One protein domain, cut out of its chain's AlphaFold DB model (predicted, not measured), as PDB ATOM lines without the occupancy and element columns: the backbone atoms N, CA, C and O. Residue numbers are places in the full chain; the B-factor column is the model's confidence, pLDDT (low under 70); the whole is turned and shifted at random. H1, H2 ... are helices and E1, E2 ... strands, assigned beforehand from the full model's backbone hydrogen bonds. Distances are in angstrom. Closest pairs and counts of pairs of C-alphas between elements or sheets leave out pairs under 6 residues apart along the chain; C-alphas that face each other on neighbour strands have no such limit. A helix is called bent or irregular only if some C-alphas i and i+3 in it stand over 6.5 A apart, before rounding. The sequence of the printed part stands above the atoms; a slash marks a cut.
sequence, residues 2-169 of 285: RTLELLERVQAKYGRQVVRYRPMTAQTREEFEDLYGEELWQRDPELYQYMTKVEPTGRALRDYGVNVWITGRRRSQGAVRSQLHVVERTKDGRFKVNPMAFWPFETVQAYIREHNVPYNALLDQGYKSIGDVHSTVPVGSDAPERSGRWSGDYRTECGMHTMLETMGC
ATOM      1  N   ARG A   2      -7.669  43.565 -14.973       86.31
ATOM      2  CA  ARG A   2      -7.051  44.860 -14.523       86.31
ATOM      3  C   ARG A   2      -5.854  45.443 -15.310       86.31
ATOM      4  O   ARG A   2      -5.734  46.660 -15.438       86.31
ATOM      5  N   THR A   3      -4.945  44.617 -15.829       93.69
ATOM      6  CA  THR A   3      -3.778  45.111 -16.597       93.69
ATOM      7  C   THR A   3      -4.169  45.633 -17.984       93.69
ATOM      8  O   THR A   3      -3.556  46.579 -18.475       93.69
ATOM      9  N   LEU A   4      -5.208  45.062 -18.601       93.44
ATOM     10  CA  LEU A   4      -5.710  45.516 -19.901       93.44
ATOM     11  C   LEU A   4      -6.515  46.818 -19.761       93.44
ATOM     12  O   LEU A   4      -6.345  47.720 -20.573       93.44
ATOM     13  N   GLU A   5      -7.262  46.988 -18.668       95.25
ATOM     14  CA  GLU A   5      -7.917  48.267 -18.334       95.25
ATOM     15  C   GLU A   5      -6.899  49.415 -18.183       95.25
ATOM     16  O   GLU A   5      -7.136  50.552 -18.595       95.25
ATOM     17  N   LEU A   6      -5.731  49.148 -17.579       96.62
ATOM     18  CA  LEU A   6      -4.653  50.140 -17.513       96.62
ATOM     19  C   LEU A   6      -4.148  50.512 -18.910       96.62
ATOM     20  O   LEU A   6      -3.919  51.694 -19.164       96.62
ATOM     21  N   LEU A   7      -3.966  49.528 -19.793       95.88
ATOM     22  CA  LEU A   7      -3.505  49.771 -21.156       95.88
ATOM     23  C   LEU A   7      -4.420  50.773 -21.868       95.88
ATOM     24  O   LEU A   7      -3.932  51.770 -22.394       95.88
ATOM     25  N   GLU A   8      -5.733  50.561 -21.812       95.81
ATOM     26  CA  GLU A   8      -6.722  51.459 -22.417       95.81
ATOM     27  C   GLU A   8      -6.619  52.886 -21.867       95.81
ATOM     28  O   GLU A   8      -6.534  53.847 -22.636       95.81
ATOM     29  N   ARG A   9      -6.518  53.039 -20.539       96.50
ATOM     30  CA  ARG A   9      -6.346  54.355 -19.895       96.50
ATOM     31  C   ARG A   9      -5.043  55.047 -20.293       96.50
ATOM     32  O   ARG A   9      -5.025  56.265 -20.468       96.50
ATOM     33  N   VAL A  10      -3.952  54.294 -20.431       97.12
ATOM     34  CA  VAL A  10      -2.650  54.814 -20.876       97.12
ATOM     35  C   VAL A  10      -2.741  55.297 -22.322       97.12
ATOM     36  O   VAL A  10      -2.318  56.418 -22.607       97.12
ATOM     37  N   GLN A  11      -3.334  54.504 -23.221       97.06
ATOM     38  CA  GLN A  11      -3.524  54.910 -24.616       97.06
ATOM     39  C   GLN A  11      -4.375  56.177 -24.723       97.06
ATOM     40  O   GLN A  11      -3.999  57.106 -25.439       97.06
ATOM     41  N   ALA A  12      -5.479  56.236 -23.970       96.62
ATOM     42  CA  ALA A  12      -6.370  57.391 -23.939       96.62
ATOM     43  C   ALA A  12      -5.666  58.651 -23.411       96.62
ATOM     44  O   ALA A  12      -5.745  59.702 -24.042       96.62
ATOM     45  N   LYS A  13      -4.928  58.555 -22.293       97.38
ATOM     46  CA  LYS A  13      -4.235  59.713 -21.702       97.38
ATOM     47  C   LYS A  13      -3.131  60.261 -22.605       97.38
ATOM     48  O   LYS A  13      -2.968  61.474 -22.689       97.38
ATOM     49  N   TYR A  14      -2.341  59.387 -23.227       97.62
ATOM     50  CA  TYR A  14      -1.158  59.810 -23.984       97.62
ATOM     51  C   TYR A  14      -1.395  59.928 -25.492       97.62
ATOM     52  O   TYR A  14      -0.482  60.335 -26.209       97.62
ATOM     53  N   GLY A  15      -2.584  59.571 -25.991       97.19
ATOM     54  CA  GLY A  15      -2.900  59.608 -27.421       97.19
ATOM     55  C   GLY A  15      -1.994  58.696 -28.254       97.19
ATOM     56  O   GLY A  15      -1.646  59.029 -29.387       97.19
ATOM     57  N   ARG A  16      -1.544  57.571 -27.681       94.56
ATOM     58  CA  ARG A  16      -0.638  56.614 -28.334       94.56
ATOM     59  C   ARG A  16      -1.298  55.251 -28.432       94.56
ATOM     60  O   ARG A  16      -1.818  54.749 -27.445       94.56
ATOM     61  N   GLN A  17      -1.223  54.646 -29.612       94.50
ATOM     62  CA  GLN A  17      -1.598  53.250 -29.804       94.50
ATOM     63  C   GLN A  17      -0.437  52.356 -29.374       94.50
ATOM     64  O   GLN A  17       0.707  52.584 -29.773       94.50
ATOM     65  N   VAL A  18      -0.725  51.348 -28.556       94.56
ATOM     66  CA  VAL A  18       0.243  50.330 -28.156       94.56
ATOM     67  C   VAL A  18       0.047  49.116 -29.048       94.56
ATOM     68  O   VAL A  18      -1.031  48.529 -29.118       94.56
ATOM     69  N   VAL A  19       1.121  48.720 -29.721       94.12
ATOM     70  CA  VAL A  19       1.121  47.530 -30.565       94.12
ATOM     71  C   VAL A  19       1.183  46.294 -29.674       94.12
ATOM     72  O   VAL A  19       2.055  46.176 -28.812       94.12
ATOM     73  N   ARG A  20       0.241  45.368 -29.871       94.62
ATOM     74  CA  ARG A  20       0.126  44.142 -29.075       94.62
ATOM     75  C   ARG A  20       0.629  42.952 -29.872       94.62
ATOM     76  O   ARG A  20       0.029  42.586 -30.877       94.62
ATOM     77  N   TYR A  21       1.669  42.312 -29.359       95.50
ATOM     78  CA  TYR A  21       2.130  41.022 -29.847       95.50
ATOM     79  C   TYR A  21       1.598  39.903 -28.956       95.50
ATOM     80  O   TYR A  21       1.531  40.034 -27.734       95.50
ATOM     81  N   ARG A  22       1.195  38.815 -29.601       95.31
ATOM     82  CA  ARG A  22       0.708  37.569 -29.004       95.31
ATOM     83  C   ARG A  22       1.567  36.406 -29.509       95.31
ATOM     84  O   ARG A  22       2.293  36.616 -30.494       95.31
ATOM     85  N   PRO A  23       1.493  35.217 -28.878       95.56
ATOM     86  CA  PRO A  23       2.052  34.002 -29.460       95.56
ATOM     87  C   PRO A  23       1.703  33.904 -30.944       95.56
ATOM     88  O   PRO A  23       0.566  34.158 -31.336       95.56
ATOM     89  N   MET A  24       2.676  33.562 -31.787       93.19
ATOM     90  CA  MET A  24       2.426  33.441 -33.229       93.19
ATOM     91  C   MET A  24       1.356  32.385 -33.553       93.19
ATOM     92  O   MET A  24       0.661  32.496 -34.557       93.19
ATOM     93  N   THR A  25       1.217  31.386 -32.685       93.62
ATOM     94  CA  THR A  25       0.337  30.231 -32.866       93.62
ATOM     95  C   THR A  25      -1.060  30.399 -32.273       93.62
ATOM     96  O   THR A  25      -1.919  29.589 -32.588       93.62
ATOM     97  N   ALA A  26      -1.313  31.430 -31.456       94.56
ATOM     98  CA  ALA A  26      -2.607  31.626 -30.798       94.56
ATOM     99  C   ALA A  26      -2.910  33.111 -30.533       94.56
ATOM    100  O   ALA A  26      -2.066  33.861 -30.031       94.56
ATOM    101  N   GLN A  27      -4.136  33.534 -30.838       91.94
ATOM    102  CA  GLN A  27      -4.649  34.887 -30.601       91.94
ATOM    103  C   GLN A  27      -5.482  34.994 -29.321       91.94
ATOM    104  O   GLN A  27      -5.595  36.091 -28.750       91.94
ATOM    105  N   THR A  28      -6.024  33.875 -28.843       93.19
ATOM    106  CA  THR A  28      -6.766  33.786 -27.581       93.19
ATOM    107  C   THR A  28      -6.082  32.841 -26.594       93.19
ATOM    108  O   THR A  28      -5.134  32.128 -26.925       93.19
ATOM    109  N   ARG A  29      -6.534  32.883 -25.336       91.88
ATOM    110  CA  ARG A  29      -6.091  31.931 -24.312       91.88
ATOM    111  C   ARG A  29      -6.579  30.516 -24.630       91.88
ATOM    112  O   ARG A  29      -5.787  29.595 -24.522       91.88
ATOM    113  N   GLU A  30      -7.833  30.391 -25.053       95.25
ATOM    114  CA  GLU A  30      -8.463  29.124 -25.433       95.25
ATOM    115  C   GLU A  30      -7.686  28.442 -26.565       95.25
ATOM    116  O   GLU A  30      -7.213  27.329 -26.386       95.25
ATOM    117  N   GLU A  31      -7.383  29.162 -27.651       96.44
ATOM    118  CA  GLU A  31      -6.560  28.633 -28.752       96.44
ATOM    119  C   GLU A  31      -5.170  28.173 -28.280       96.44
ATOM    120  O   GLU A  31      -4.615  27.195 -28.780       96.44
ATOM    121  N   PHE A  32      -4.572  28.884 -27.319       96.69
ATOM    122  CA  PHE A  32      -3.278  28.500 -26.761       96.69
ATOM    123  C   PHE A  32      -3.383  27.215 -25.928       96.69
ATOM    124  O   PHE A  32      -2.505  26.355 -26.007       96.69
ATOM    125  N   GLU A  33      -4.438  27.085 -25.127       96.00
ATOM    126  CA  GLU A  33      -4.700  25.904 -24.302       96.00
ATOM    127  C   GLU A  33      -5.092  24.692 -25.163       96.00
ATOM    128  O   GLU A  33      -4.628  23.594 -24.874       96.00
ATOM    129  N   ASP A  34      -5.800  24.877 -26.278       97.00
ATOM    130  CA  ASP A  34      -6.089  23.809 -27.247       97.00
ATOM    131  C   ASP A  34      -4.817  23.250 -27.899       97.00
ATOM    132  O   ASP A  34      -4.667  22.040 -28.081       97.00
ATOM    133  N   LEU A  35      -3.872  24.129 -28.246       96.00
ATOM    134  CA  LEU A  35      -2.633  23.742 -28.927       96.00
ATOM    135  C   LEU A  35      -1.596  23.123 -27.992       96.00
ATOM    136  O   LEU A  35      -0.886  22.192 -28.379       96.00
ATOM    137  N   TYR A  36      -1.458  23.670 -26.785       95.12
ATOM    138  CA  TYR A  36      -0.372  23.301 -25.876       95.12
ATOM    139  C   TYR A  36      -0.844  22.560 -24.626       95.12
ATOM    140  O   TYR A  36      -0.002  22.040 -23.888       95.12
ATOM    141  N   GLY A  37      -2.153  22.475 -24.393       95.56
ATOM    142  CA  GLY A  37      -2.786  21.989 -23.172       95.56
ATOM    143  C   GLY A  37      -2.865  23.060 -22.080       95.56
ATOM    144  O   GLY A  37      -2.023  23.961 -22.000       95.56
ATOM    145  N   GLU A  38      -3.824  22.901 -21.169       94.69
ATOM    146  CA  GLU A  38      -3.951  23.737 -19.973       94.69
ATOM    147  C   GLU A  38      -2.673  23.722 -19.112       94.69
ATOM    148  O   GLU A  38      -1.836  22.808 -19.170       94.69
ATOM    149  N   GLU A  39      -2.507  24.781 -18.320       93.44
ATOM    150  CA  GLU A  39      -1.451  24.901 -17.308       93.44
ATOM    151  C   GLU A  39      -0.022  24.652 -17.814       93.44
ATOM    152  O   GLU A  39       0.845  24.173 -17.077       93.44
ATOM    153  N   LEU A  40       0.269  25.014 -19.073       94.69
ATOM    154  CA  LEU A  40       1.606  24.847 -19.659       94.69
ATOM    155  C   LEU A  40       2.704  25.488 -18.794       94.69
ATOM    156  O   LEU A  40       3.805  24.962 -18.709       94.69
ATOM    157  N   TRP A  41       2.398  26.582 -18.088       91.50
ATOM    158  CA  TRP A  41       3.337  27.245 -17.179       91.50
ATOM    159  C   TRP A  41       3.821  26.365 -16.016       91.50
ATOM    160  O   TRP A  41       4.849  26.700 -15.428       91.50
ATOM    161  N   GLN A  42       3.101  25.288 -15.678       90.94
ATOM    162  CA  GLN A  42       3.512  24.287 -14.688       90.94
ATOM    163  C   GLN A  42       4.234  23.111 -15.348       90.94
ATOM    164  O   GLN A  42       5.273  22.675 -14.860       90.94
ATOM    165  N   ARG A  43       3.682  22.603 -16.461       94.00
ATOM    166  CA  ARG A  43       4.183  21.398 -17.144       94.00
ATOM    167  C   ARG A  43       5.493  21.638 -17.891       94.00
ATOM    168  O   ARG A  43       6.390  20.808 -17.819       94.00
ATOM    169  N   ASP A  44       5.591  22.765 -18.590       93.31
ATOM    170  CA  ASP A  44       6.790  23.202 -19.305       93.31
ATOM    171  C   ASP A  44       6.945  24.737 -19.199       93.31
ATOM    172  O   ASP A  44       6.545  25.503 -20.089       93.31
ATOM    173  N   PRO A  45       7.511  25.225 -18.077       89.69
ATOM    174  CA  PRO A  45       7.656  26.654 -17.827       89.69
ATOM    175  C   PRO A  45       8.573  27.363 -18.833       89.69
ATOM    176  O   PRO A  45       8.432  28.575 -19.025       89.69
ATOM    177  N   GLU A  46       9.529  26.648 -19.433       89.38
ATOM    178  CA  GLU A  46      10.457  27.197 -20.424       89.38
ATOM    179  C   GLU A  46       9.749  27.414 -21.757       89.38
ATOM    180  O   GLU A  46       9.784  28.531 -22.285       89.38
ATOM    181  N   LEU A  47       9.020  26.403 -22.247       92.69
ATOM    182  CA  LEU A  47       8.207  26.527 -23.454       92.69
ATOM    183  C   LEU A  47       7.138  27.608 -23.289       92.69
ATOM    184  O   LEU A  47       6.974  28.452 -24.172       92.69
ATOM    185  N   TYR A  48       6.466  27.656 -22.133       93.38
ATOM    186  CA  TYR A  48       5.501  28.714 -21.838       93.38
ATOM    187  C   TYR A  48       6.133  30.106 -21.945       93.38
ATOM    188  O   TYR A  48       5.586  30.983 -22.619       93.38
ATOM    189  N   GLN A  49       7.294  30.332 -21.313       90.50
ATOM    190  CA  GLN A  49       7.983  31.623 -21.403       90.50
ATOM    191  C   GLN A  49       8.416  31.948 -22.830       90.50
ATOM    192  O   GLN A  49       8.284  33.103 -23.252       90.50
ATOM    193  N   TYR A  50       8.923  30.956 -23.560       92.56
ATOM    194  CA  TYR A  50       9.359  31.152 -24.930       92.56
ATOM    195  C   TYR A  50       8.192  31.615 -25.808       92.56
ATOM    196  O   TYR A  50       8.238  32.711 -26.367       92.56
ATOM    197  N   MET A  51       7.112  30.834 -25.827       94.69
ATOM    198  CA  MET A  51       5.949  31.062 -26.682       94.69
ATOM    199  C   MET A  51       5.183  32.339 -26.334       94.69
ATOM    200  O   MET A  51       4.697  33.033 -27.223       94.69
ATOM    201  N   THR A  52       5.063  32.665 -25.044       94.06
ATOM    202  CA  THR A  52       4.221  33.790 -24.600       94.06
ATOM    203  C   THR A  52       4.973  35.100 -24.419       94.06
ATOM    204  O   THR A  52       4.338  36.153 -24.353       94.06
ATOM    205  N   LYS A  53       6.312  35.075 -24.333       92.81
ATOM    206  CA  LYS A  53       7.099  36.269 -23.978       92.81
ATOM    207  C   LYS A  53       8.308  36.486 -24.870       92.81
ATOM    208  O   LYS A  53       8.484  37.594 -25.375       92.81
ATOM    209  N   VAL A  54       9.147  35.466 -25.043       92.69
ATOM    210  CA  VAL A  54      10.417  35.592 -25.778       92.69
ATOM    211  C   VAL A  54      10.147  35.754 -27.269       92.69
ATOM    212  O   VAL A  54      10.519  36.782 -27.830       92.69
ATOM    213  N   GLU A  55       9.451  34.799 -27.888       94.50
ATOM    214  CA  GLU A  55       9.132  34.823 -29.319       94.50
ATOM    215  C   GLU A  55       8.378  36.104 -29.713       94.50
ATOM    216  O   GLU A  55       8.892  36.825 -30.576       94.50
ATOM    217  N   PRO A  56       7.266  36.490 -29.050       95.88
ATOM    218  CA  PRO A  56       6.489  37.644 -29.492       95.88
ATOM    219  C   PRO A  56       7.264  38.957 -29.358       95.88
ATOM    220  O   PRO A  56       7.165  39.828 -30.220       95.88
ATOM    221  N   THR A  57       8.079  39.097 -28.306       94.62
ATOM    222  CA  THR A  57       8.925  40.284 -28.115       94.62
ATOM    223  C   THR A  57      10.042  40.333 -29.155       94.62
ATOM    224  O   THR A  57      10.291  41.384 -29.741       94.62
ATOM    225  N   GLY A  58      10.706  39.204 -29.418       93.31
ATOM    226  CA  GLY A  58      11.764  39.122 -30.425       93.31
ATOM    227  C   GLY A  58      11.249  39.440 -31.826       93.31
ATOM    228  O   GLY A  58      11.894  40.190 -32.559       93.31
ATOM    229  N   ARG A  59      10.061  38.931 -32.176       95.38
ATOM    230  CA  ARG A  59       9.385  39.257 -33.434       95.38
ATOM    231  C   ARG A  59       9.030  40.740 -33.513       95.38
ATOM    232  O   ARG A  59       9.440  41.383 -34.471       95.38
ATOM    233  N   ALA A  60       8.430  41.319 -32.473       96.06
ATOM    234  CA  ALA A  60       8.136  42.755 -32.433       96.06
ATOM    235  C   ALA A  60       9.378  43.631 -32.670       96.06
ATOM    236  O   ALA A  60       9.343  44.588 -33.441       96.06
ATOM    237  N   LEU A  61      10.509  43.298 -32.043       94.75
ATOM    238  CA  LEU A  61      11.755  44.049 -32.224       94.75
ATOM    239  C   LEU A  61      12.325  43.942 -33.650       94.75
ATOM    240  O   LEU A  61      13.034  44.855 -34.087       94.75
ATOM    241  N   ARG A  62      12.060  42.841 -34.366       94.50
ATOM    242  CA  ARG A  62      12.461  42.657 -35.771       94.50
ATOM    243  C   ARG A  62      11.512  43.365 -36.729       94.50
ATOM    244  O   ARG A  62      11.998  44.131 -37.555       94.50
ATOM    245  N   ASP A  63      10.205  43.172 -36.575       95.75
ATOM    246  CA  ASP A  63       9.176  43.749 -37.451       95.75
ATOM    247  C   ASP A  63       9.284  45.281 -37.529       95.75
ATOM    248  O   ASP A  63       9.079  45.875 -38.584       95.75
ATOM    249  N   TYR A  64       9.666  45.924 -36.419       95.75
ATOM    250  CA  TYR A  64       9.859  47.376 -36.335       95.75
ATOM    251  C   TYR A  64      11.308  47.842 -36.547       95.75
ATOM    252  O   TYR A  64      11.587  49.029 -36.381       95.75
ATOM    253  N   GLY A  65      12.246  46.940 -36.863       95.12
ATOM    254  CA  GLY A  65      13.653  47.294 -37.079       95.12
ATOM    255  C   GLY A  65      14.291  48.017 -35.885       95.12
ATOM    256  O   GLY A  65      15.073  48.946 -36.061       95.12
ATOM    257  N   VAL A  66      13.927  47.644 -34.653       95.69
ATOM    258  CA  VAL A  66      14.281  48.412 -33.449       95.69
ATOM    259  C   VAL A  66      15.781  48.330 -33.170       95.69
ATOM    260  O   VAL A  66      16.279  47.264 -32.817       95.69
ATOM    261  N   ASN A  67      16.495  49.457 -33.235       95.75
ATOM    262  CA  ASN A  67      17.903  49.546 -32.813       95.75
ATOM    263  C   ASN A  67      18.073  49.873 -31.320       95.75
ATOM    264  O   ASN A  67      19.115  49.562 -30.741       95.75
ATOM    265  N   VAL A  68      17.071  50.508 -30.700       96.75
ATOM    266  CA  VAL A  68      17.097  50.934 -29.292       96.75
ATOM    267  C   VAL A  68      15.823  50.492 -28.574       96.75
ATOM    268  O   VAL A  68      14.724  50.909 -28.928       96.75
ATOM    269  N   TRP A  69      15.972  49.681 -27.530       95.56
ATOM    270  CA  TRP A  69      14.890  49.147 -26.710       95.56
ATOM    271  C   TRP A  69      14.891  49.775 -25.311       95.56
ATOM    272  O   TRP A  69      15.764  49.505 -24.487       95.56
ATOM    273  N   ILE A  70      13.890  50.605 -25.014       97.19
ATOM    274  CA  ILE A  70      13.716  51.205 -23.684       97.19
ATOM    275  C   ILE A  70      13.001  50.218 -22.752       97.19
ATOM    276  O   ILE A  70      11.988  49.629 -23.129       97.19
ATOM    277  N   THR A  71      13.488  50.062 -21.516       96.62
ATOM    278  CA  THR A  71      12.848  49.207 -20.503       96.62
ATOM    279  C   THR A  71      12.647  49.920 -19.166       96.62
ATOM    280  O   THR A  71      13.346  50.871 -18.828       96.62
ATOM    281  N   GLY A  72      11.696  49.427 -18.368       96.19
ATOM    282  CA  GLY A  72      11.429  49.910 -17.007       96.19
ATOM    283  C   GLY A  72      12.248  49.223 -15.905       96.19
ATOM    284  O   GLY A  72      11.833  49.263 -14.745       96.19
ATOM    285  N   ARG A  73      13.352  48.535 -16.241       96.12
ATOM    286  CA  ARG A  73      14.210  47.846 -15.259       96.12
ATOM    287  C   ARG A  73      14.956  48.865 -14.384       96.12
ATOM    288  O   ARG A  73      15.430  49.884 -14.882       96.12
ATOM    289  N   ARG A  74      15.072  48.582 -13.082       97.38
ATOM    290  CA  ARG A  74      15.735  49.444 -12.085       97.38
ATOM    291  C   ARG A  74      16.604  48.630 -11.138       97.38
ATOM    292  O   ARG A  74      16.287  47.478 -10.860       97.38
ATOM    293  N   ARG A  75      17.665  49.230 -10.595       97.12
ATOM    294  CA  ARG A  75      18.572  48.551  -9.652       97.12
ATOM    295  C   ARG A  75      17.893  48.173  -8.342       97.12
ATOM    296  O   ARG A  75      18.136  47.088  -7.828       97.12
ATOM    297  N   SER A  76      16.984  49.020  -7.849       95.75
ATOM    298  CA  SER A  76      16.230  48.783  -6.608       95.75
ATOM    299  C   SER A  76      15.343  47.534  -6.650       95.75
ATOM    300  O   SER A  76      14.883  47.072  -5.613       95.75
ATOM    301  N   GLN A  77      15.110  46.964  -7.836       94.88
ATOM    302  CA  GLN A  77      14.360  45.722  -8.011       94.88
ATOM    303  C   GLN A  77      15.157  44.464  -7.621       94.88
ATOM    304  O   GLN A  77      14.584  43.373  -7.610       94.88
ATOM    305  N   GLY A  78      16.448  44.609  -7.298       90.56
ATOM    306  CA  GLY A  78      17.280  43.570  -6.695       90.56
ATOM    307  C   GLY A  78      17.729  42.457  -7.646       90.56
ATOM    308  O   GLY A  78      17.589  42.542  -8.870       90.56
ATOM    309  N   ALA A  79      18.302  41.398  -7.064       88.19
ATOM    310  CA  ALA A  79      18.884  40.259  -7.779       88.19
ATOM    311  C   ALA A  79      19.848  40.718  -8.893       88.19
ATOM    312  O   ALA A  79      20.648  41.637  -8.688       88.19
ATOM    313  N   VAL A  80      19.740  40.128 -10.086       86.31
ATOM    314  CA  VAL A  80      20.557  40.471 -11.261       86.31
ATOM    315  C   VAL A  80      20.387  41.924 -11.718       86.31
ATOM    316  O   VAL A  80      21.256  42.463 -12.397       86.31
ATOM    317  N   ARG A  81      19.294  42.603 -11.330       92.62
ATOM    318  CA  ARG A  81      19.048  44.000 -11.716       92.62
ATOM    319  C   ARG A  81      19.912  44.994 -10.940       92.62
ATOM    320  O   ARG A  81      20.098  46.115 -11.406       92.62
ATOM    321  N   SER A  82      20.493  44.595  -9.809       93.31
ATOM    322  CA  SER A  82      21.308  45.477  -8.955       93.31
ATOM    323  C   SER A  82      22.526  46.066  -9.684       93.31
ATOM    324  O   SER A  82      23.001  47.143  -9.327       93.31
ATOM    325  N   GLN A  83      23.005  45.388 -10.733       92.56
ATOM    326  CA  GLN A  83      24.171  45.777 -11.533       92.56
ATOM    327  C   GLN A  83      23.808  46.437 -12.876       92.56
ATOM    328  O   GLN A  83      24.681  46.661 -13.706       92.56
ATOM    329  N   LEU A  84      22.535  46.786 -13.096       93.50
ATOM    330  CA  LEU A  84      22.065  47.360 -14.360       93.50
ATOM    331  C   LEU A  84      22.842  48.602 -14.789       93.50
ATOM    332  O   LEU A  84      22.973  49.563 -14.025       93.50
ATOM    333  N   HIS A  85      23.265  48.630 -16.047       95.75
ATOM    334  CA  HIS A  85      23.729  49.855 -16.688       95.75
ATOM    335  C   HIS A  85      22.541  50.650 -17.246       95.75
ATOM    336  O   HIS A  85      21.481  50.099 -17.545       95.75
ATOM    337  N   VAL A  86      22.712  51.967 -17.391       97.75
ATOM    338  CA  VAL A  86      21.712  52.815 -18.065       97.75
ATOM    339  C   VAL A  86      21.607  52.439 -19.540       97.75
ATOM    340  O   VAL A  86      20.510  52.436 -20.084       97.75
ATOM    341  N   VAL A  87      22.732  52.095 -20.164       97.56
ATOM    342  CA  VAL A  87      22.808  51.615 -21.542       97.56
ATOM    343  C   VAL A  87      23.530  50.275 -21.537       97.56
ATOM    344  O   VAL A  87      24.630  50.163 -20.999       97.56
ATOM    345  N   GLU A  88      22.905  49.269 -22.128       94.25
ATOM    346  CA  GLU A  88      23.430  47.917 -22.297       94.25
ATOM    347  C   GLU A  88      23.434  47.586 -23.793       94.25
ATOM    348  O   GLU A  88      22.563  48.043 -24.537       94.25
ATOM    349  N   ARG A  89      24.398  46.786 -24.254       92.69
ATOM    350  CA  ARG A  89      24.395  46.251 -25.620       92.69
ATOM    351  C   ARG A  89      23.887  44.816 -25.580       92.69
ATOM    352  O   ARG A  89      24.431  44.001 -24.838       92.69
ATOM    353  N   THR A  90      22.846  44.515 -26.343       88.50
ATOM    354  CA  THR A  90      22.295  43.158 -26.457       88.50
ATOM    355  C   THR A  90      23.113  42.338 -27.459       88.50
ATOM    356  O   THR A  90      23.831  42.896 -28.295       88.50
ATOM    357  N   LYS A  91      23.051  40.999 -27.376       85.44
ATOM    358  CA  LYS A  91      23.874  40.123 -28.235       85.44
ATOM    359  C   LYS A  91      23.524  40.225 -29.722       85.44
ATOM    360  O   LYS A  91      24.411  40.118 -30.555       85.44
ATOM    361  N   ASP A  92      22.267  40.521 -30.029       81.81
ATOM    362  CA  ASP A  92      21.759  40.803 -31.378       81.81
ATOM    363  C   ASP A  92      22.125  42.218 -31.889       81.81
ATOM    364  O   ASP A  92      21.627  42.664 -32.920       81.81
ATOM    365  N   GLY A  93      22.974  42.955 -31.164       88.44
ATOM    366  CA  GLY A  93      23.541  44.231 -31.598       88.44
ATOM    367  C   GLY A  93      22.712  45.478 -31.282       88.44
ATOM    368  O   GLY A  93      23.185  46.579 -31.571       88.44
ATOM    369  N   ARG A  94      21.529  45.346 -30.666       93.88
ATOM    370  CA  ARG A  94      20.696  46.487 -30.241       93.88
ATOM    371  C   ARG A  94      21.248  47.154 -28.973       93.88
ATOM    372  O   ARG A  94      22.055  46.593 -28.228       93.88
ATOM    373  N   PHE A  95      20.778  48.367 -28.697       96.06
ATOM    374  CA  PHE A  95      20.972  49.020 -27.403       96.06
ATOM    375  C   PHE A  95      19.730  48.857 -26.538       96.06
ATOM    376  O   PHE A  95      18.622  49.142 -26.980       96.06
ATOM    377  N   LYS A  96      19.905  48.454 -25.285       95.50
ATOM    378  CA  LYS A  96      18.855  48.459 -24.268       95.50
ATOM    379  C   LYS A  96      19.086  49.632 -23.320       95.50
ATOM    380  O   LYS A  96      20.184  49.783 -22.793       95.50
ATOM    381  N   VAL A  97      18.069  50.468 -23.118       97.94
ATOM    382  CA  VAL A  97      18.169  51.692 -22.309       97.94
ATOM    383  C   VAL A  97      17.225  51.617 -21.113       97.94
ATOM    384  O   VAL A  97      16.020  51.429 -21.264       97.94
ATOM    385  N   ASN A  98      17.776  51.791 -19.915       97.69
ATOM    386  CA  ASN A  98      17.073  51.752 -18.637       97.69
ATOM    387  C   ASN A  98      17.090  53.165 -18.018       97.69
ATOM    388  O   ASN A  98      17.907  53.439 -17.134       97.69
ATOM    389  N   PRO A  99      16.231  54.101 -18.470       98.06
ATOM    390  CA  PRO A  99      16.304  55.510 -18.060       98.06
ATOM    391  C   PRO A  99      16.094  55.701 -16.552       98.06
ATOM    392  O   PRO A  99      16.628  56.629 -15.955       98.06
ATOM    393  N   MET A 100      15.360  54.783 -15.922       98.19
ATOM    394  CA  MET A 100      15.076  54.789 -14.489       98.19
ATOM    395  C   MET A 100      16.005  53.861 -13.693       98.19
ATOM    396  O   MET A 100      15.668  53.492 -12.570       98.19
ATOM    397  N   ALA A 101      17.166  53.460 -14.234       97.81
ATOM    398  CA  ALA A 101      18.051  52.478 -13.593       97.81
ATOM    399  C   ALA A 101      18.370  52.804 -12.121       97.81
ATOM    400  O   ALA A 101      18.452  51.896 -11.295       97.81
ATOM    401  N   PHE A 102      18.511  54.092 -11.795       97.88
ATOM    402  CA  PHE A 102      18.844  54.590 -10.459       97.88
ATOM    403  C   PHE A 102      17.640  55.031  -9.620       97.88
ATOM    404  O   PHE A 102      17.826  55.451  -8.483       97.88
ATOM    405  N   TRP A 103      16.420  54.966 -10.155       98.31
ATOM    406  CA  TRP A 103      15.239  55.394  -9.413       98.31
ATOM    407  C   TRP A 103      14.828  54.307  -8.413       98.31
ATOM    408  O   TRP A 103      14.547  53.178  -8.834       98.31
ATOM    409  N   PRO A 104      14.758  54.620  -7.108       97.00
ATOM    410  CA  PRO A 104      14.131  53.727  -6.147       97.00
ATOM    411  C   PRO A 104      12.609  53.693  -6.374       97.00
ATOM    412  O   PRO A 104      12.044  54.510  -7.113       97.00
ATOM    413  N   PHE A 105      11.928  52.715  -5.776       96.38
ATOM    414  CA  PHE A 105      10.499  52.499  -6.020       96.38
ATOM    415  C   PHE A 105       9.648  53.688  -5.549       96.38
ATOM    416  O   PHE A 105       8.674  54.065  -6.200       96.38
ATOM    417  N   GLU A 106      10.066  54.337  -4.469       96.31
ATOM    418  CA  GLU A 106       9.421  55.500  -3.866       96.31
ATOM    419  C   GLU A 106       9.435  56.698  -4.822       96.31
ATOM    420  O   GLU A 106       8.432  57.402  -4.933       96.31
ATOM    421  N   THR A 107      10.528  56.896  -5.570       98.31
ATOM    422  CA  THR A 107      10.627  57.953  -6.588       98.31
ATOM    423  C   THR A 107       9.681  57.692  -7.756       98.31
ATOM    424  O   THR A 107       9.012  58.617  -8.212       98.31
ATOM    425  N   VAL A 108       9.553  56.438  -8.208       97.69
ATOM    426  CA  VAL A 108       8.574  56.074  -9.250       97.69
ATOM    427  C   VAL A 108       7.153  56.377  -8.778       97.69
ATOM    428  O   VAL A 108       6.378  56.993  -9.506       97.69
ATOM    429  N   GLN A 109       6.814  55.992  -7.549       96.81
ATOM    430  CA  GLN A 109       5.494  56.263  -6.983       96.81
ATOM    431  C   GLN A 109       5.227  57.762  -6.785       96.81
ATOM    432  O   GLN A 109       4.116  58.225  -7.041       96.81
ATOM    433  N   ALA A 110       6.230  58.526  -6.344       98.25
ATOM    434  CA  ALA A 110       6.125  59.976  -6.213       98.25
ATOM    435  C   ALA A 110       5.836  60.628  -7.571       98.25
ATOM    436  O   ALA A 110       4.869  61.376  -7.681       98.25
ATOM    437  N   TYR A 111       6.580  60.243  -8.611       98.50
ATOM    438  CA  TYR A 111       6.365  60.725  -9.975       98.50
ATOM    439  C   TYR A 111       4.967  60.367 -10.501       98.50
ATOM    440  O   TYR A 111       4.296  61.196 -11.115       98.50
ATOM    441  N   ILE A 112       4.495  59.141 -10.236       98.00
ATOM    442  CA  ILE A 112       3.145  58.709 -10.619       98.00
ATOM    443  C   ILE A 112       2.084  59.634 -10.014       98.00
ATOM    444  O   ILE A 112       1.190  60.078 -10.739       98.00
ATOM    445  N   ARG A 113       2.197  59.946  -8.716       97.88
ATOM    446  CA  ARG A 113       1.260  60.835  -8.014       97.88
ATOM    447  C   ARG A 113       1.353  62.273  -8.514       97.88
ATOM    448  O   ARG A 113       0.330  62.856  -8.855       97.88
ATOM    449  N   GLU A 114       2.561  62.820  -8.596       98.56
ATOM    450  CA  GLU A 114       2.809  64.208  -9.001       98.56
ATOM    451  C   GLU A 114       2.284  64.502 -10.412       98.56
ATOM    452  O   GLU A 114       1.639  65.524 -10.647       98.56
ATOM    453  N   HIS A 115       2.488  63.574 -11.348       98.31
ATOM    454  CA  HIS A 115       2.112  63.761 -12.752       98.31
ATOM    455  C   HIS A 115       0.797  63.074 -13.141       98.31
ATOM    456  O   HIS A 115       0.439  63.025 -14.326       98.31
ATOM    457  N   ASN A 116       0.050  62.556 -12.160       97.56
ATOM    458  CA  ASN A 116      -1.212  61.846 -12.373       97.56
ATOM    459  C   ASN A 116      -1.083  60.739 -13.439       97.56
ATOM    460  O   ASN A 116      -1.915  60.621 -14.348       97.56
ATOM    461  N   VAL A 117       0.009  59.972 -13.393       98.12
ATOM    462  CA  VAL A 117       0.268  58.874 -14.334       98.12
ATOM    463  C   VAL A 117      -0.709  57.731 -14.030       98.12
ATOM    464  O   VAL A 117      -0.794  57.301 -12.881       98.12
ATOM    465  N   PRO A 118      -1.444  57.193 -15.020       97.75
ATOM    466  CA  PRO A 118      -2.274  56.020 -14.809       97.75
ATOM    467  C   PRO A 118      -1.396  54.848 -14.372       97.75
ATOM    468  O   PRO A 118      -0.421  54.517 -15.047       97.75
ATOM    469  N   TYR A 119      -1.749  54.211 -13.260       97.50
ATOM    470  CA  TYR A 119      -1.070  53.024 -12.746       97.50
ATOM    471  C   TYR A 119      -2.064  51.872 -12.546       97.50
ATOM    472  O   TYR A 119      -3.284  52.053 -12.646       97.50
ATOM    473  N   ASN A 120      -1.542  50.661 -12.349       97.25
ATOM    474  CA  ASN A 120      -2.367  49.463 -12.199       97.25
ATOM    475  C   ASN A 120      -3.023  49.460 -10.812       97.25
ATOM    476  O   ASN A 120      -2.305  49.499  -9.819       97.25
ATOM    477  N   ALA A 121      -4.353  49.361 -10.748       95.81
ATOM    478  CA  ALA A 121      -5.105  49.383  -9.488       95.81
ATOM    479  C   ALA A 121      -4.720  48.241  -8.529       95.81
ATOM    480  O   ALA A 121      -4.900  48.357  -7.322       95.81
ATOM    481  N   LEU A 122      -4.135  47.152  -9.043       96.62
ATOM    482  CA  LEU A 122      -3.596  46.077  -8.207       96.62
ATOM    483  C   LEU A 122      -2.434  46.544  -7.311       96.62
ATOM    484  O   LEU A 122      -2.175  45.918  -6.285       96.62
ATOM    485  N   LEU A 123      -1.749  47.644  -7.643       96.06
ATOM    486  CA  LEU A 123      -0.709  48.205  -6.778       96.06
ATOM    487  C   LEU A 123      -1.267  48.570  -5.394       96.06
ATOM    488  O   LEU A 123      -0.624  48.275  -4.387       96.06
ATOM    489  N   ASP A 124      -2.483  49.118  -5.344       94.88
ATOM    490  CA  ASP A 124      -3.164  49.495  -4.096       94.88
ATOM    491  C   ASP A 124      -3.587  48.270  -3.269       94.88
ATOM    492  O   ASP A 124      -3.863  48.373  -2.079       94.88
ATOM    493  N   GLN A 125      -3.589  47.089  -3.893       95.38
ATOM    494  CA  GLN A 125      -3.890  45.796  -3.278       95.38
ATOM    495  C   GLN A 125      -2.612  45.021  -2.904       95.38
ATOM    496  O   GLN A 125      -2.656  43.822  -2.640       95.38
ATOM    497  N   GLY A 126      -1.447  45.680  -2.912       95.06
ATOM    498  CA  GLY A 126      -0.166  45.081  -2.529       95.06
ATOM    499  C   GLY A 126       0.605  44.414  -3.673       95.06
ATOM    500  O   GLY A 126       1.681  43.859  -3.442       95.06
ATOM    501  N   TYR A 127       0.133  44.484  -4.922       96.06
ATOM    502  CA  TYR A 127       0.869  43.946  -6.072       96.06
ATOM    503  C   TYR A 127       1.924  44.939  -6.581       96.06
ATOM    504  O   TYR A 127       1.724  45.656  -7.564       96.06
ATOM    505  N   LYS A 128       3.092  44.961  -5.931       95.06
ATOM    506  CA  LYS A 128       4.212  45.850  -6.302       95.06
ATOM    507  C   LYS A 128       4.876  45.511  -7.644       95.06
ATOM    508  O   LYS A 128       5.451  46.387  -8.285       95.06
ATOM    509  N   SER A 129       4.787  44.259  -8.093       94.88
ATOM    510  CA  SER A 129       5.289  43.810  -9.396       94.88
ATOM    511  C   SER A 129       4.293  42.843 -10.019       94.88
ATOM    512  O   SER A 129       3.993  41.820  -9.420       94.88
ATOM    513  N   ILE A 130       3.788  43.164 -11.213       94.94
ATOM    514  CA  ILE A 130       2.664  42.465 -11.850       94.94
ATOM    515  C   ILE A 130       3.132  41.773 -13.133       94.94
ATOM    516  O   ILE A 130       3.793  42.391 -13.967       94.94
ATOM    517  N   GLY A 131       2.774  40.500 -13.299       92.25
ATOM    518  CA  GLY A 131       2.887  39.764 -14.562       92.25
ATOM    519  C   GLY A 131       1.666  38.871 -14.758       92.25
ATOM    520  O   GLY A 131       0.551  39.308 -14.483       92.25
ATOM    521  N   ASP A 132       1.858  37.633 -15.217       92.12
ATOM    522  CA  ASP A 132       0.741  36.701 -15.417       92.12
ATOM    523  C   ASP A 132       0.073  36.344 -14.084       92.12
ATOM    524  O   ASP A 132       0.747  36.276 -13.046       92.12
ATOM    525  N   VAL A 133      -1.235  36.082 -14.133       90.88
ATOM    526  CA  VAL A 133      -2.081  35.804 -12.957       90.88
ATOM    527  C   VAL A 133      -1.522  34.653 -12.118       90.88
ATOM    528  O   VAL A 133      -1.390  34.785 -10.908       90.88
ATOM    529  N   HIS A 134      -1.087  33.568 -12.760       88.88
ATOM    530  CA  HIS A 134      -0.544  32.375 -12.094       88.88
ATOM    531  C   HIS A 134       0.849  32.558 -11.468       88.88
ATOM    532  O   HIS A 134       1.311  31.683 -10.744       88.88
ATOM    533  N   SER A 135       1.536  33.678 -11.727       88.00
ATOM    534  CA  SER A 135       2.926  33.904 -11.286       88.00
ATOM    535  C   SER A 135       3.123  35.200 -10.499       88.00
ATOM    536  O   SER A 135       4.260  35.673 -10.364       88.00
ATOM    537  N   THR A 136       2.030  35.797 -10.016       92.56
ATOM    538  CA  THR A 136       2.032  37.073  -9.295       92.56
ATOM    539  C   THR A 136       1.184  36.989  -8.031       92.56
ATOM    540  O   THR A 136      -0.006  36.704  -8.110       92.56
ATOM    541  N   VAL A 137       1.769  37.327  -6.886       93.25
ATOM    542  CA  VAL A 137       1.066  37.431  -5.597       93.25
ATOM    543  C   VAL A 137       1.295  38.808  -4.958       93.25
ATOM    544  O   VAL A 137       2.312  39.449  -5.256       93.25
ATOM    545  N   PRO A 138       0.372  39.298  -4.107       94.81
ATOM    546  CA  PRO A 138       0.572  40.545  -3.381       94.81
ATOM    547  C   PRO A 138       1.648  40.379  -2.304       94.81
ATOM    548  O   PRO A 138       1.946  39.272  -1.854       94.81
ATOM    549  N   VAL A 139       2.240  41.494  -1.883       93.69
ATOM    550  CA  VAL A 139       3.294  41.526  -0.864       93.69
ATOM    551  C   VAL A 139       3.059  42.651   0.142       93.69
ATOM    552  O   VAL A 139       2.396  43.641  -0.161       93.69
ATOM    553  N   GLY A 140       3.634  42.517   1.340       92.12
ATOM    554  CA  GLY A 140       3.549  43.542   2.385       92.12
ATOM    555  C   GLY A 140       4.225  44.865   2.002       92.12
ATOM    556  O   GLY A 140       5.068  44.919   1.100       92.12
ATOM    557  N   SER A 141       3.894  45.942   2.720       90.50
ATOM    558  CA  SER A 141       4.408  47.307   2.492       90.50
ATOM    559  C   SER A 141       5.933  47.409   2.514       90.50
ATOM    560  O   SER A 141       6.490  48.144   1.703       90.50
ATOM    561  N   ASP A 142       6.606  46.595   3.327       91.44
ATOM    562  CA  ASP A 142       8.070  46.619   3.479       91.44
ATOM    563  C   ASP A 142       8.780  45.535   2.655       91.44
ATOM    564  O   ASP A 142      10.007  45.479   2.591       91.44
ATOM    565  N   ALA A 143       8.019  44.661   1.990       91.81
ATOM    566  CA  ALA A 143       8.583  43.594   1.178       91.81
ATOM    567  C   ALA A 143       9.280  44.143  -0.087       91.81
ATOM    568  O   ALA A 143       8.800  45.129  -0.670       91.81
ATOM    569  N   PRO A 144      10.360  43.491  -0.565       91.50
ATOM    570  CA  PRO A 144      11.018  43.858  -1.815       91.50
ATOM    571  C   PRO A 144      10.033  43.918  -2.985       91.50
ATOM    572  O   PRO A 144       9.160  43.066  -3.122       91.50
ATOM    573  N   GLU A 145      10.199  44.891  -3.881       93.06
ATOM    574  CA  GLU A 145       9.240  45.178  -4.962       93.06
ATOM    575  C   GLU A 145       8.837  43.946  -5.791       93.06
ATOM    576  O   GLU A 145       7.690  43.820  -6.215       93.06
ATOM    577  N   ARG A 146       9.783  43.033  -6.032       92.25
ATOM    578  CA  ARG A 146       9.587  41.858  -6.889       92.25
ATOM    579  C   ARG A 146       9.418  40.547  -6.131       92.25
ATOM    580  O   ARG A 146       9.348  39.513  -6.785       92.25
ATOM    581  N   SER A 147       9.329  40.558  -4.799       91.12
ATOM    582  CA  SER A 147       9.228  39.309  -4.027       91.12
ATOM    583  C   SER A 147       7.919  38.545  -4.262       91.12
ATOM    584  O   SER A 147       7.850  37.364  -3.951       91.12
ATOM    585  N   GLY A 148       6.900  39.185  -4.844       89.50
ATOM    586  CA  GLY A 148       5.645  38.541  -5.249       89.50
ATOM    587  C   GLY A 148       5.691  37.860  -6.621       89.50
ATOM    588  O   GLY A 148       4.679  37.337  -7.083       89.50
ATOM    589  N   ARG A 149       6.835  37.888  -7.316       87.94
ATOM    590  CA  ARG A 149       7.029  37.198  -8.598       87.94
ATOM    591  C   ARG A 149       7.638  35.822  -8.343       87.94
ATOM    592  O   ARG A 149       8.557  35.708  -7.543       87.94
ATOM    593  N   TRP A 150       7.165  34.813  -9.076       71.69
ATOM    594  CA  TRP A 150       7.730  33.450  -9.054       71.69
ATOM    595  C   TRP A 150       7.686  32.760  -7.685       71.69
ATOM    596  O   TRP A 150       8.598  32.019  -7.332       71.69
ATOM    597  N   SER A 151       6.616  32.983  -6.917       55.22
ATOM    598  CA  SER A 151       6.371  32.245  -5.674       55.22
ATOM    599  C   SER A 151       6.485  30.733  -5.921       55.22
ATOM    600  O   SER A 151       5.649  30.168  -6.622       55.22
ATOM    601  N   GLY A 152       7.524  30.100  -5.364       50.97
ATOM    602  CA  GLY A 152       7.803  28.665  -5.515       50.97
ATOM    603  C   GLY A 152       8.845  28.281  -6.577       50.97
ATOM    604  O   GLY A 152       9.034  27.093  -6.812       50.97
ATOM    605  N   ASP A 153       9.534  29.239  -7.203       59.53
ATOM    606  CA  ASP A 153      10.501  28.987  -8.279       59.53
ATOM    607  C   ASP A 153      11.819  29.770  -8.063       59.53
ATOM    608  O   ASP A 153      11.848  30.804  -7.399       59.53
ATOM    609  N   TYR A 154      12.932  29.263  -8.601       58.28
ATOM    610  CA  TYR A 154      14.285  29.822  -8.475       58.28
ATOM    611  C   TYR A 154      14.579  30.977  -9.451       58.28
ATOM    612  O   TYR A 154      15.650  31.590  -9.401       58.28
ATOM    613  N   ARG A 155      13.660  31.273 -10.378       64.12
ATOM    614  CA  ARG A 155      13.840  32.322 -11.391       64.12
ATOM    615  C   ARG A 155      13.920  33.713 -10.759       64.12
ATOM    616  O   ARG A 155      13.037  34.144 -10.030       64.12
ATOM    617  N   THR A 156      14.965  34.456 -11.121       64.88
ATOM    618  CA  THR A 156      15.184  35.845 -10.674       64.88
ATOM    619  C   THR A 156      14.908  36.883 -11.765       64.88
ATOM    620  O   THR A 156      14.818  38.082 -11.482       64.88
ATOM    621  N   GLU A 157      14.744  36.442 -13.020       76.75
ATOM    622  CA  GLU A 157      14.455  37.303 -14.163       76.75
ATOM    623  C   GLU A 157      13.540  36.631 -15.198       76.75
ATOM    624  O   GLU A 157      13.441  35.411 -15.287       76.75
ATOM    625  N   CYS A 158      12.811  37.449 -15.958       74.19
ATOM    626  CA  CYS A 158      11.933  36.981 -17.028       74.19
ATOM    627  C   CYS A 158      12.749  36.617 -18.278       74.19
ATOM    628  O   CYS A 158      13.647  37.377 -18.644       74.19
ATOM    629  N   GLY A 159      12.360  35.548 -18.988       70.69
ATOM    630  CA  GLY A 159      12.968  35.111 -20.251       70.69
ATOM    631  C   GLY A 159      13.126  36.216 -21.302       70.69
ATOM    632  O   GLY A 159      14.095  36.209 -22.053       70.69
ATOM    633  N   MET A 160      12.264  37.242 -21.303       77.38
ATOM    634  CA  MET A 160      12.410  38.412 -22.191       77.38
ATOM    635  C   MET A 160      13.737  39.161 -22.019       77.38
ATOM    636  O   MET A 160      14.190  39.831 -22.939       77.38
ATOM    637  N   HIS A 161      14.361  39.108 -20.845       78.75
ATOM    638  CA  HIS A 161      15.621  39.807 -20.598       78.75
ATOM    639  C   HIS A 161      16.831  38.875 -20.587       78.75
ATOM    640  O   HIS A 161      17.941  39.382 -20.565       78.75
ATOM    641  N   THR A 162      16.636  37.555 -20.618       71.56
ATOM    642  CA  THR A 162      17.721  36.562 -20.540       71.56
ATOM    643  C   THR A 162      17.799  35.690 -21.795       71.56
ATOM    644  O   THR A 162      18.860  35.560 -22.403       71.56
ATOM    645  N   MET A 163      16.671  35.124 -22.231       64.38
ATOM    646  CA  MET A 163      16.592  34.220 -23.384       64.38
ATOM    647  C   MET A 163      16.645  34.977 -24.709       64.38
ATOM    648  O   MET A 163      17.345  34.534 -25.611       64.38
ATOM    649  N   LEU A 164      16.012  36.154 -24.814       63.69
ATOM    650  CA  LEU A 164      16.164  37.009 -26.005       63.69
ATOM    651  C   LEU A 164      17.620  37.407 -26.245       63.69
ATOM    652  O   LEU A 164      18.086  37.434 -27.378       63.69
ATOM    653  N   GLU A 165      18.358  37.671 -25.170       63.25
ATOM    654  CA  GLU A 165      19.786  37.956 -25.268       63.25
ATOM    655  C   GLU A 165      20.593  36.713 -25.634       63.25
ATOM    656  O   GLU A 165      21.722  36.843 -26.074       63.25
ATOM    657  N   THR A 166      20.059  35.506 -25.457       57.81
ATOM    658  CA  THR A 166      20.782  34.260 -25.731       57.81
ATOM    659  C   THR A 166      20.466  33.685 -27.103       57.81
ATOM    660  O   THR A 166      21.368  33.141 -27.712       57.81
ATOM    661  N   MET A 167      19.253  33.868 -27.624       56.84
ATOM    662  CA  MET A 167      18.810  33.320 -28.917       56.84
ATOM    663  C   MET A 167      19.080  34.251 -30.111       56.84
ATOM    664  O   MET A 167      18.803  33.900 -31.250       56.84
ATOM    665  N   GLY A 168      19.622  35.449 -29.877       48.53
ATOM    666  CA  GLY A 168      20.018  36.389 -30.931       48.53
ATOM    667  C   GLY A 168      21.370  36.093 -31.595       48.53
ATOM    668  O   GLY A 168      21.923  36.998 -32.211       48.53
ATOM    669  N   CYS A 169      21.947  34.897 -31.416       39.22
ATOM    670  CA  CYS A 169      23.303  34.566 -31.870       39.22
ATOM    671  C   CYS A 169      23.406  33.738 -33.165       39.22
ATOM    672  O   CYS A 169      24.527  33.472 -33.589       39.22
TER     673      CYS A 169
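AT A GLANCE: This is residues 2 to 169 of the 285 residues of the protein "Phosphoadenosine phosphosulfate reductase" of Salpingoeca rosetta (strain ATCC 50818 / BSB-021) (UniProt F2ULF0). A small three-strand sheet sits on one side of a rounded body, with H1 and H7 on the opposite side and few contacts among the helices. The bent helix H4 leads from the end with H2 and H3 toward the sheet, H6 sticks out at the other end with residues 110 to 116, and H8 is the element nearest the middle. The 168 printed residues hold nine named helices and three named strands, in the order H1 H2 H3 H4 E1 H5 E2 E3 H6 H7 H8 H9; the sheet, E1 E3 E2, is mixed. The class is mostly helix, though the 81 residues in named elements are under half of those printed. The whole is compact, with a radius of gyration of the C-alphas of 16.7 A and spans of 44 by 37 by 36 A.

IN THESE COORDINATES: The strands are E1, residues 68 to 70, from C-alpha 68 at (17.097, 50.934, -29.292); E2, 87 to 89; and E3, 95 to 97. H4, residues 45 to 63, was assigned as one helix by its hydrogen bonds but is bent, with C-alphas 52 and 55 6.9 A apart; its arms are H4a, 45 to 52, 10.4 A long, and H4b, 55 to 63, 12.1 A. H1, residues 2 to 14, is 18.6 A long and begins at C-alpha 2, (-7.051, 44.860, -14.523). H6, residues 105 to 114, measures 14.3 A, and H2, 29 to 36, 10.5 A. The shorter helices are H3, 40 to 43; H5, 79 to 83; H7, 121 to 125; H8, 159 to 162; and H9, 164 to 167, ending at C-alpha 167, (18.810, 33.320, -28.917).

HOW THE PARTS SIT: E1 and E3 are parallel at 22 degrees, with N 69 and O 95 2.8 A apart, within hydrogen-bond range. E2 and E3 form an antiparallel hairpin at 153 degrees, with N 88 and O 96 at 2.8 A. H5 is not on the sheet. H4a and H4b are near each other at a shallow tilt of 33 degrees, only just short of steep. H3 and H4a touch only at the corner, closest at the C-alphas of Trp 41 and Tyr 48, 5.3 A. H8 is close to but not clearly touching H4a, at the C-alphas of Gln 49 and Gly 159, 6.2 A. H8 and H9 meet only through their link. H1 and H7 are close but not clearly touching, at the C-alphas of Arg 2 and Ala 121, 7.0 A. H2 and H6 are apart. Every O i to N i+4 pair is within range in H1, H2, H4a, H4b and H6; H5 and H7 have 0 of 1, with 1 of 2 and 2 of 2 O i to N i+3 pairs.

THE WHOLE: The C-alphas of Leu 35 and Glu 114 are the two farthest apart, 45.4 A. The printed part has no cut. The links H1 to H2 and H7 to H8 are long, with 14 and 33 residues. Residues 151 to 156 and 163 to 169 have pLDDT under 70.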